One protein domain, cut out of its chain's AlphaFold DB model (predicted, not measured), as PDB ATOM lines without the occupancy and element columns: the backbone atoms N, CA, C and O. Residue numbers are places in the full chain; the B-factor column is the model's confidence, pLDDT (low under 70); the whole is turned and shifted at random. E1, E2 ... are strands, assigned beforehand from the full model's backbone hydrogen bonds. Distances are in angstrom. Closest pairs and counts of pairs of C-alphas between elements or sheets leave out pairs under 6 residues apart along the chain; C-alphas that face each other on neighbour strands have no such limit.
ATOM      1  N   MET A 228     147.928 161.311 146.256       84.00
ATOM      2  CA  MET A 228     148.099 162.706 145.826       84.00
ATOM      3  C   MET A 228     146.785 163.283 145.283       84.00
ATOM      4  O   MET A 228     146.056 162.608 144.556       84.00
ATOM      5  N   CYS A 229     146.516 164.543 145.593       87.31
ATOM      6  CA  CYS A 229     145.374 165.299 145.088       87.31
ATOM      7  C   CYS A 229     145.774 166.743 144.781       87.31
ATOM      8  O   CYS A 229     146.919 167.130 144.996       87.31
ATOM      9  N   GLY A 230     144.871 167.544 144.220       86.56
ATOM     10  CA  GLY A 230     145.183 168.912 143.812       86.56
ATOM     11  C   GLY A 230     146.234 168.958 142.696       86.56
ATOM     12  O   GLY A 230     146.175 168.182 141.734       86.56
ATOM     13  N   GLY A 231     147.188 169.877 142.814       83.44
ATOM     14  CA  GLY A 231     148.191 170.157 141.793       83.44
ATOM     15  C   GLY A 231     147.624 170.927 140.593       83.44
ATOM     16  O   GLY A 231     146.413 171.111 140.478       83.44
ATOM     17  N   PHE A 232     148.480 171.274 139.627       80.38
ATOM     18  CA  PHE A 232     148.066 171.891 138.347       80.38
ATOM     19  C   PHE A 232     146.971 171.093 137.605       80.38
ATOM     20  O   PHE A 232     146.175 171.643 136.847       80.38
ATOM     21  N   ALA A 233     146.929 169.772 137.807       81.88
ATOM     22  CA  ALA A 233     145.944 168.881 137.195       81.88
ATOM     23  C   ALA A 233     144.620 168.767 137.978       81.88
ATOM     24  O   ALA A 233     143.675 168.172 137.461       81.88
ATOM     25  N   GLY A 234     144.538 169.308 139.201       85.00
ATOM     26  CA  GLY A 234     143.324 169.312 140.020       85.00
ATOM     27  C   GLY A 234     142.805 167.917 140.379       85.00
ATOM     28  O   GLY A 234     141.600 167.673 140.304       85.00
ATOM     29  N   PHE A 235     143.690 166.977 140.726       86.69
ATOM     30  CA  PHE A 235     143.286 165.601 141.026       86.69
ATOM     31  C   PHE A 235     142.358 165.545 142.246       86.69
ATOM     32  O   PHE A 235     142.716 165.983 143.337       86.69
ATOM     33  N   ALA A 236     141.157 164.996 142.067       83.69
ATOM     34  CA  ALA A 236     140.200 164.821 143.153       83.69
ATOM     35  C   ALA A 236     140.533 163.584 143.994       83.69
ATOM     36  O   ALA A 236     141.024 162.578 143.477       83.69
ATOM     37  N   CYS A 237     140.201 163.641 145.283       82.44
ATOM     38  CA  CYS A 237     140.297 162.473 146.140       82.44
ATOM     39  C   CYS A 237     139.199 161.444 145.838       82.44
ATOM     40  O   CYS A 237     138.100 161.818 145.411       82.44
ATOM     41  N   PRO A 238     139.471 160.149 146.084       79.25
ATOM     42  CA  PRO A 238     138.440 159.120 146.117       79.25
ATOM     43  C   PRO A 238     137.266 159.499 147.032       79.25
ATOM     44  O   PRO A 238     137.399 160.305 147.954       79.25
ATOM     45  N   ALA A 239     136.098 158.902 146.783       71.44
ATOM     46  CA  ALA A 239     134.880 159.221 147.522       71.44
ATOM     47  C   ALA A 239     135.066 159.059 149.044       71.44
ATOM     48  O   ALA A 239     135.558 158.033 149.510       71.44
ATOM     49  N   GLY A 240     134.637 160.069 149.808       69.31
ATOM     50  CA  GLY A 240     134.729 160.081 151.275       69.31
ATOM     51  C   GLY A 240     136.057 160.592 151.842       69.31
ATOM     52  O   GLY A 240     136.255 160.523 153.052       69.31
ATOM     53  N   GLN A 241     136.953 161.109 150.998       77.25
ATOM     54  CA  GLN A 241     138.216 161.714 151.416       77.25
ATOM     55  C   GLN A 241     138.255 163.206 151.083       77.25
ATOM     56  O   GLN A 241     137.666 163.653 150.096       77.25
ATOM     57  N   THR A 242     138.996 163.959 151.892       80.38
ATOM     58  CA  THR A 242     139.239 165.385 151.681       80.38
ATOM     59  C   THR A 242     140.680 165.592 151.238       80.38
ATOM     60  O   THR A 242     141.603 165.011 151.813       80.38
ATOM     61  N   CYS A 243     140.868 166.408 150.202       82.44
ATOM     62  CA  CYS A 243     142.198 166.822 149.781       82.44
ATOM     63  C   CYS A 243     142.704 167.905 150.728       82.44
ATOM     64  O   CYS A 243     142.066 168.953 150.835       82.44
ATOM     65  N   VAL A 244     143.825 167.653 151.400       81.19
ATOM     66  CA  VAL A 244     144.506 168.655 152.226       81.19
ATOM     67  C   VAL A 244     145.882 168.965 151.680       81.19
ATOM     68  O   VAL A 244     146.474 168.122 151.009       81.19
ATOM     69  N   ASP A 245     146.390 170.154 151.985       79.06
ATOM     70  CA  ASP A 245     147.745 170.547 151.617       79.06
ATOM     71  C   ASP A 245     148.790 169.570 152.178       79.06
ATOM     72  O   ASP A 245     148.613 169.002 153.261       79.06
ATOM     73  N   ASN A 246     149.849 169.306 151.415       73.19
ATOM     74  CA  ASN A 246     150.847 168.319 151.799       73.19
ATOM     75  C   ASN A 246     151.845 168.929 152.800       73.19
ATOM     76  O   ASN A 246     152.726 169.684 152.396       73.19
ATOM     77  N   PRO A 247     151.846 168.520 154.085       65.81
ATOM     78  CA  PRO A 247     152.706 169.132 155.104       65.81
ATOM     79  C   PRO A 247     154.200 168.827 154.911       65.81
ATOM     80  O   PRO A 247     155.041 169.311 155.668       65.81
ATOM     81  N   SER A 248     154.538 167.961 153.952       68.69
ATOM     82  CA  SER A 248     155.919 167.618 153.608       68.69
ATOM     83  C   SER A 248     156.503 168.506 152.509       68.69
ATOM     84  O   SER A 248     157.678 168.333 152.175       68.69
ATOM     85  N   ASP A 249     155.719 169.421 151.934       68.44
ATOM     86  CA  ASP A 249     156.210 170.400 150.972       68.44
ATOM     87  C   ASP A 249     156.062 171.843 151.482       68.44
ATOM     88  O   ASP A 249     155.603 172.106 152.591       68.44
ATOM     89  N   THR A 250     156.629 172.779 150.724       74.81
ATOM     90  CA  THR A 250     156.652 174.208 151.068       74.81
ATOM     91  C   THR A 250     155.676 175.011 150.205       74.81
ATOM     92  O   THR A 250     155.852 176.222 150.065       74.81
ATOM     93  N   CYS A 251     154.746 174.341 149.524       75.06
ATOM     94  CA  CYS A 251     153.808 174.939 148.586       75.06
ATOM     95  C   CYS A 251     152.492 175.211 149.310       75.06
ATOM     96  O   CYS A 251     151.702 174.306 149.501       75.06
ATOM     97  N   ASP A 252     152.247 176.466 149.678       71.19
ATOM     98  CA  ASP A 252     151.047 176.850 150.423       71.19
ATOM     99  C   ASP A 252     149.971 177.433 149.475       71.19
ATOM    100  O   ASP A 252     150.187 178.500 148.869       71.19
ATOM    101  N   PRO A 253     148.806 176.772 149.323       69.94
ATOM    102  CA  PRO A 253     147.728 177.250 148.463       69.94
ATOM    103  C   PRO A 253     147.053 178.537 148.962       69.94
ATOM    104  O   PRO A 253     146.521 179.292 148.145       69.94
ATOM    105  N   GLU A 254     147.109 178.848 150.262       69.38
ATOM    106  CA  GLU A 254     146.561 180.086 150.836       69.38
ATOM    107  C   GLU A 254     147.507 181.287 150.660       69.38
ATOM    108  O   GLU A 254     147.060 182.437 150.659       69.38
ATOM    109  N   ASN A 255     148.802 181.038 150.431       65.56
ATOM    110  CA  ASN A 255     149.841 182.066 150.291       65.56
ATOM    111  C   ASN A 255     150.512 182.106 148.904       65.56
ATOM    112  O   ASN A 255     151.651 182.558 148.762       65.56
ATOM    113  N   GLY A 256     149.775 181.727 147.854       59.78
ATOM    114  CA  GLY A 256     150.123 182.057 146.465       59.78
ATOM    115  C   GLY A 256     150.397 180.884 145.524       59.78
ATOM    116  O   GLY A 256     150.898 181.121 144.424       59.78
ATOM    117  N   GLY A 257     150.063 179.645 145.898       57.62
ATOM    118  CA  GLY A 257     150.192 178.478 145.022       57.62
ATOM    119  C   GLY A 257     148.853 177.913 144.537       57.62
ATOM    120  O   GLY A 257     148.284 177.036 145.172       57.62
ATOM    121  N   ALA A 258     148.362 178.335 143.367       59.41
ATOM    122  CA  ALA A 258     147.132 177.769 142.783       59.41
ATOM    123  C   ALA A 258     147.271 176.289 142.347       59.41
ATOM    124  O   ALA A 258     146.266 175.614 142.143       59.41
ATOM    125  N   ASP A 259     148.509 175.796 142.235       74.50
ATOM    126  CA  ASP A 259     148.869 174.492 141.667       74.50
ATOM    127  C   ASP A 259     149.533 173.545 142.689       74.50
ATOM    128  O   ASP A 259     150.262 172.632 142.291       74.50
ATOM    129  N   CYS A 260     149.340 173.759 143.996       78.44
ATOM    130  CA  CYS A 260     149.968 172.930 145.033       78.44
ATOM    131  C   CYS A 260     149.343 171.530 145.107       78.44
ATOM    132  O   CYS A 260     148.126 171.360 144.991       78.44
ATOM    133  N   SER A 261     150.191 170.511 145.262       82.62
ATOM    134  CA  SER A 261     149.755 169.127 145.455       82.62
ATOM    135  C   SER A 261     149.381 168.878 146.909       82.62
ATOM    136  O   SER A 261     150.152 169.188 147.803       82.62
ATOM    137  N   GLY A 262     148.243 168.235 147.127       84.19
ATOM    138  CA  GLY A 262     147.788 167.778 148.427       84.19
ATOM    139  C   GLY A 262     147.871 166.264 148.604       84.19
ATOM    140  O   GLY A 262     148.251 165.517 147.694       84.19
ATOM    141  N   VAL A 263     147.449 165.807 149.778       85.00
ATOM    142  CA  VAL A 263     147.260 164.397 150.125       85.00
ATOM    143  C   VAL A 263     145.814 164.137 150.545       85.00
ATOM    144  O   VAL A 263     145.197 164.920 151.264       85.00
ATOM    145  N   CYS A 264     145.255 163.020 150.093       84.25
ATOM    146  CA  CYS A 264     143.906 162.613 150.442       84.25
ATOM    147  C   CYS A 264     143.872 161.962 151.814       84.25
ATOM    148  O   CYS A 264     144.504 160.923 152.036       84.25
ATOM    149  N   LEU A 265     143.084 162.542 152.712       77.44
ATOM    150  CA  LEU A 265     142.876 162.025 154.056       77.44
ATOM    151  C   LEU A 265     141.398 161.709 154.289       77.44
ATOM    152  O   LEU A 265     140.501 162.369 153.762       77.44
ATOM    153  N   VAL A 266     141.150 160.667 155.078       74.12
ATOM    154  CA  VAL A 266     139.809 160.299 155.542       74.12
ATOM    155  C   VAL A 266     139.491 161.162 156.763       74.12
ATOM    156  O   VAL A 266     140.189 161.068 157.770       74.12
ATOM    157  N   GLY A 267     138.457 162.001 156.671       72.56
ATOM    158  CA  GLY A 267     138.013 162.862 157.771       72.56
ATOM    159  C   GLY A 267     137.576 164.263 157.337       72.56
ATOM    160  O   GLY A 267     137.794 164.689 156.198       72.56
ATOM    161  N   GLU A 268     136.927 164.973 158.259       79.44
ATOM    162  CA  GLU A 268     136.485 166.361 158.076       79.44
ATOM    163  C   GLU A 268     137.621 167.333 158.433       79.44
ATOM    164  O   GLU A 268     138.295 167.154 159.447       79.44
ATOM    165  N   VAL A 269     137.834 168.366 157.615       80.31
ATOM    166  CA  VAL A 269     138.825 169.422 157.893       80.31
ATOM    167  C   VAL A 269     138.347 170.290 159.056       80.31
ATOM    168  O   VAL A 269     137.201 170.736 159.070       80.31
ATOM    169  N   CYS A 270     139.234 170.567 160.011       84.38
ATOM    170  CA  CYS A 270     138.956 171.430 161.150       84.38
ATOM    171  C   CYS A 270     140.132 172.352 161.458       84.38
ATOM    172  O   CYS A 270     141.010 172.006 162.246       84.38
ATOM    173  N   GLY A 271     140.144 173.525 160.822       84.00
ATOM    174  CA  GLY A 271     141.321 174.393 160.822       84.00
ATOM    175  C   GLY A 271     142.515 173.655 160.217       84.00
ATOM    176  O   GLY A 271     142.397 173.129 159.113       84.00
ATOM    177  N   ASP A 272     143.612 173.543 160.963       78.62
ATOM    178  CA  ASP A 272     144.861 172.912 160.504       78.62
ATOM    179  C   ASP A 272     144.910 171.388 160.725       78.62
ATOM    180  O   ASP A 272     145.937 170.754 160.473       78.62
ATOM    181  N   VAL A 273     143.844 170.772 161.254       74.50
ATOM    182  CA  VAL A 273     143.804 169.325 161.536       74.50
ATOM    183  C   VAL A 273     142.676 168.621 160.791       74.50
ATOM    184  O   VAL A 273     141.663 169.223 160.441       74.50
ATOM    185  N   ILE A 274     142.823 167.309 160.595       78.56
ATOM    186  CA  ILE A 274     141.745 166.434 160.127       78.56
ATOM    187  C   ILE A 274     141.124 165.706 161.310       78.56
ATOM    188  O   ILE A 274     141.808 165.010 162.065       78.56
ATOM    189  N   CYS A 275     139.811 165.847 161.450       81.06
ATOM    190  CA  CYS A 275     139.034 165.091 162.410       81.06
ATOM    191  C   CYS A 275     139.058 163.610 162.046       81.06
ATOM    192  O   CYS A 275     138.604 163.213 160.973       81.06
ATOM    193  N   GLY A 276     139.596 162.797 162.958       73.75
ATOM    194  CA  GLY A 276     139.633 161.347 162.811       73.75
ATOM    195  C   GLY A 276     138.233 160.729 162.772       73.75
ATOM    196  O   GLY A 276     137.225 161.375 163.075       73.75
ATOM    197  N   GLU A 277     138.174 159.447 162.422       69.62
ATOM    198  CA  GLU A 277     136.918 158.730 162.205       69.62
ATOM    199  C   GLU A 277     135.927 158.876 163.379       69.62
ATOM    200  O   GLU A 277     136.270 158.738 164.558       69.62
ATOM    201  N   GLY A 278     134.668 159.180 163.051       72.56
ATOM    202  CA  GLY A 278     133.592 159.346 164.032       72.56
ATOM    203  C   GLY A 278     133.627 160.664 164.813       72.56
ATOM    204  O   GLY A 278     132.864 160.813 165.771       72.56
ATOM    205  N   THR A 279     134.478 161.615 164.425       82.00
ATOM    206  CA  THR A 279     134.481 162.990 164.941       82.00
ATOM    207  C   THR A 279     134.153 163.990 163.833       82.00
ATOM    208  O   THR A 279     134.418 163.727 162.666       82.00
ATOM    209  N   ALA A 280     133.535 165.108 164.204       85.50
ATOM    210  CA  ALA A 280     133.176 166.213 163.328       85.50
ATOM    211  C   ALA A 280     133.888 167.489 163.782       85.50
ATOM    212  O   ALA A 280     134.195 167.644 164.976       85.50
ATOM    213  N   CYS A 281     134.135 168.405 162.844       88.19
ATOM    214  CA  CYS A 281     134.735 169.681 163.191       88.19
ATOM    215  C   CYS A 281     133.765 170.489 164.038       88.19
ATOM    216  O   CYS A 281     132.636 170.788 163.652       88.19
ATOM    217  N   CYS A 282     134.228 170.847 165.222       90.25
ATOM    218  CA  CYS A 282     133.406 171.513 166.203       90.25
ATOM    219  C   CYS A 282     133.836 172.972 166.385       90.25
ATOM    220  O   CYS A 282     132.992 173.856 166.537       90.25
ATOM    221  N   ASN A 283     135.143 173.243 166.314       88.94
ATOM    222  CA  ASN A 283     135.662 174.602 166.240       88.94
ATOM    223  C   ASN A 283     136.920 174.651 165.354       88.94
ATOM    224  O   ASN A 283     137.998 174.264 165.822       88.94
ATOM    225  N   PRO A 284     136.815 175.167 164.117       86.00
ATOM    226  CA  PRO A 284     137.946 175.240 163.198       86.00
ATOM    227  C   PRO A 284     138.997 176.271 163.627       86.00
ATOM    228  O   PRO A 284     140.153 176.129 163.270       86.00
ATOM    229  N   LEU A 285     138.648 177.277 164.439       86.69
ATOM    230  CA  LEU A 285     139.621 178.266 164.935       86.69
ATOM    231  C   LEU A 285     140.548 177.704 166.019       86.69
ATOM    232  O   LEU A 285     141.554 178.323 166.353       86.69
ATOM    233  N   MET A 286     140.177 176.570 166.617       88.56
ATOM    234  CA  MET A 286     140.940 175.915 167.682       88.56
ATOM    235  C   MET A 286     141.365 174.493 167.314       88.56
ATOM    236  O   MET A 286     141.861 173.776 168.180       88.56
ATOM    237  N   ASN A 287     141.170 174.077 166.058       87.94
ATOM    238  CA  ASN A 287     141.485 172.727 165.593       87.94
ATOM    239  C   ASN A 287     140.773 171.629 166.425       87.94
ATOM    240  O   ASN A 287     141.348 170.582 166.724       87.94
ATOM    241  N   LEU A 288     139.525 171.880 166.863       89.12
ATOM    242  CA  LEU A 288     138.789 171.002 167.787       89.12
ATOM    243  C   LEU A 288     137.787 170.094 167.071       89.12
ATOM    244  O   LEU A 288     136.761 170.550 166.559       89.12
ATOM    245  N   CYS A 289     138.044 168.792 167.162       88.25
ATOM    246  CA  CYS A 289     137.187 167.720 166.668       88.25
ATOM    247  C   CYS A 289     136.443 167.043 167.819       88.25
ATOM    248  O   CYS A 289     137.049 166.654 168.820       88.25
ATOM    249  N   THR A 290     135.131 166.858 167.689       90.38
ATOM    250  CA  THR A 290     134.318 166.191 168.718       90.38
ATOM    251  C   THR A 290     133.414 165.135 168.103       90.38
ATOM    252  O   THR A 290     133.073 165.179 166.927       90.38
ATOM    253  N   LYS A 291     133.021 164.131 168.890       87.69
ATOM    254  CA  LYS A 291     132.030 163.153 168.425       87.69
ATOM    255  C   LYS A 291     130.669 163.835 168.237       87.69
ATOM    256  O   LYS A 291     130.325 164.690 169.058       87.69
TER     257      LYS A 291
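This is residues 228 to 291 of the 298 residues of the protein "Protease complex subunit PrcB family protein" of Myxococcales bacterium (UniProt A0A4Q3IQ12). Three small antiparallel units stand in a row along the longest axis: a three-stranded sheet of E1, E3 and E2 at one end, the hairpin E4 and E5 next to it, and the hairpin E6 and E7 at the other end. A long loop, residues 246 to 260, joins E2 to E3 within the sheet. The printed part has 64 residues, with no named helix and seven named strands, E1 to E7 in order along the chain; the class is all strand, though only 27 of the 64 residues are in named elements. The sheet has the order E1 - E3 - E2, all antiparallel. The whole is compact, with a radius of gyration of the C-alphas of 12.2 A and spans of 35 by 26 by 16 A.

E1, residues 228 to 230, is an edge strand and the antiparallel neighbour of E3, residues 261 to 266, with N 262 and O 229 within hydrogen-bond range at 2.7 A. E2, residues 241 to 245, is the other edge strand; it forms a hairpin with the inner strand E3, their directions at 142 degrees, with N 263 and O 244 2.8 A apart. E4, residues 268 to 270, and E3 meet only through their link. E4 and E5, residues 273 to 275, form a hairpin, with N 270 and O 273 2.8 A apart. E6, residues 280 to 283, and E7, residues 288 to 290, form the last hairpin, with N 280 and O 290 2.8 A apart. The closest C-alphas of E4 and E6 are those of Cys 270 and Cys 281, at 5.0 A. The closest of E5 and E7 are those of Cys 275 and Cys 289, at 5.3 A. E6 and E7 are apart from E1, E2 and E3.

E1 begins at C-alpha 228, (148.099, 162.706, 145.826). E2 is 13.0 A from first to last C-alpha. E3, the longest strand at 16.7 A, runs from C-alpha 261 at (149.755, 169.127, 145.455) to C-alpha 266. E4 and E5 each measure 6.4 A. E6 measures 9.2 A, and E7 ends at C-alpha 290, (134.318, 166.191, 168.718).

The two C-alphas farthest apart are those of Phe 232 and Lys 291, at 35.2 A. The printed part has no cut. The link from E2 to E3 is long, with 15 residues; the link from E1 to E2 is short, and the other links are tight. The mean pLDDT of the printed part is 78.9; it is under 70 at residue 240, residues 247 to 249, residues 253 to 258 and residue 277.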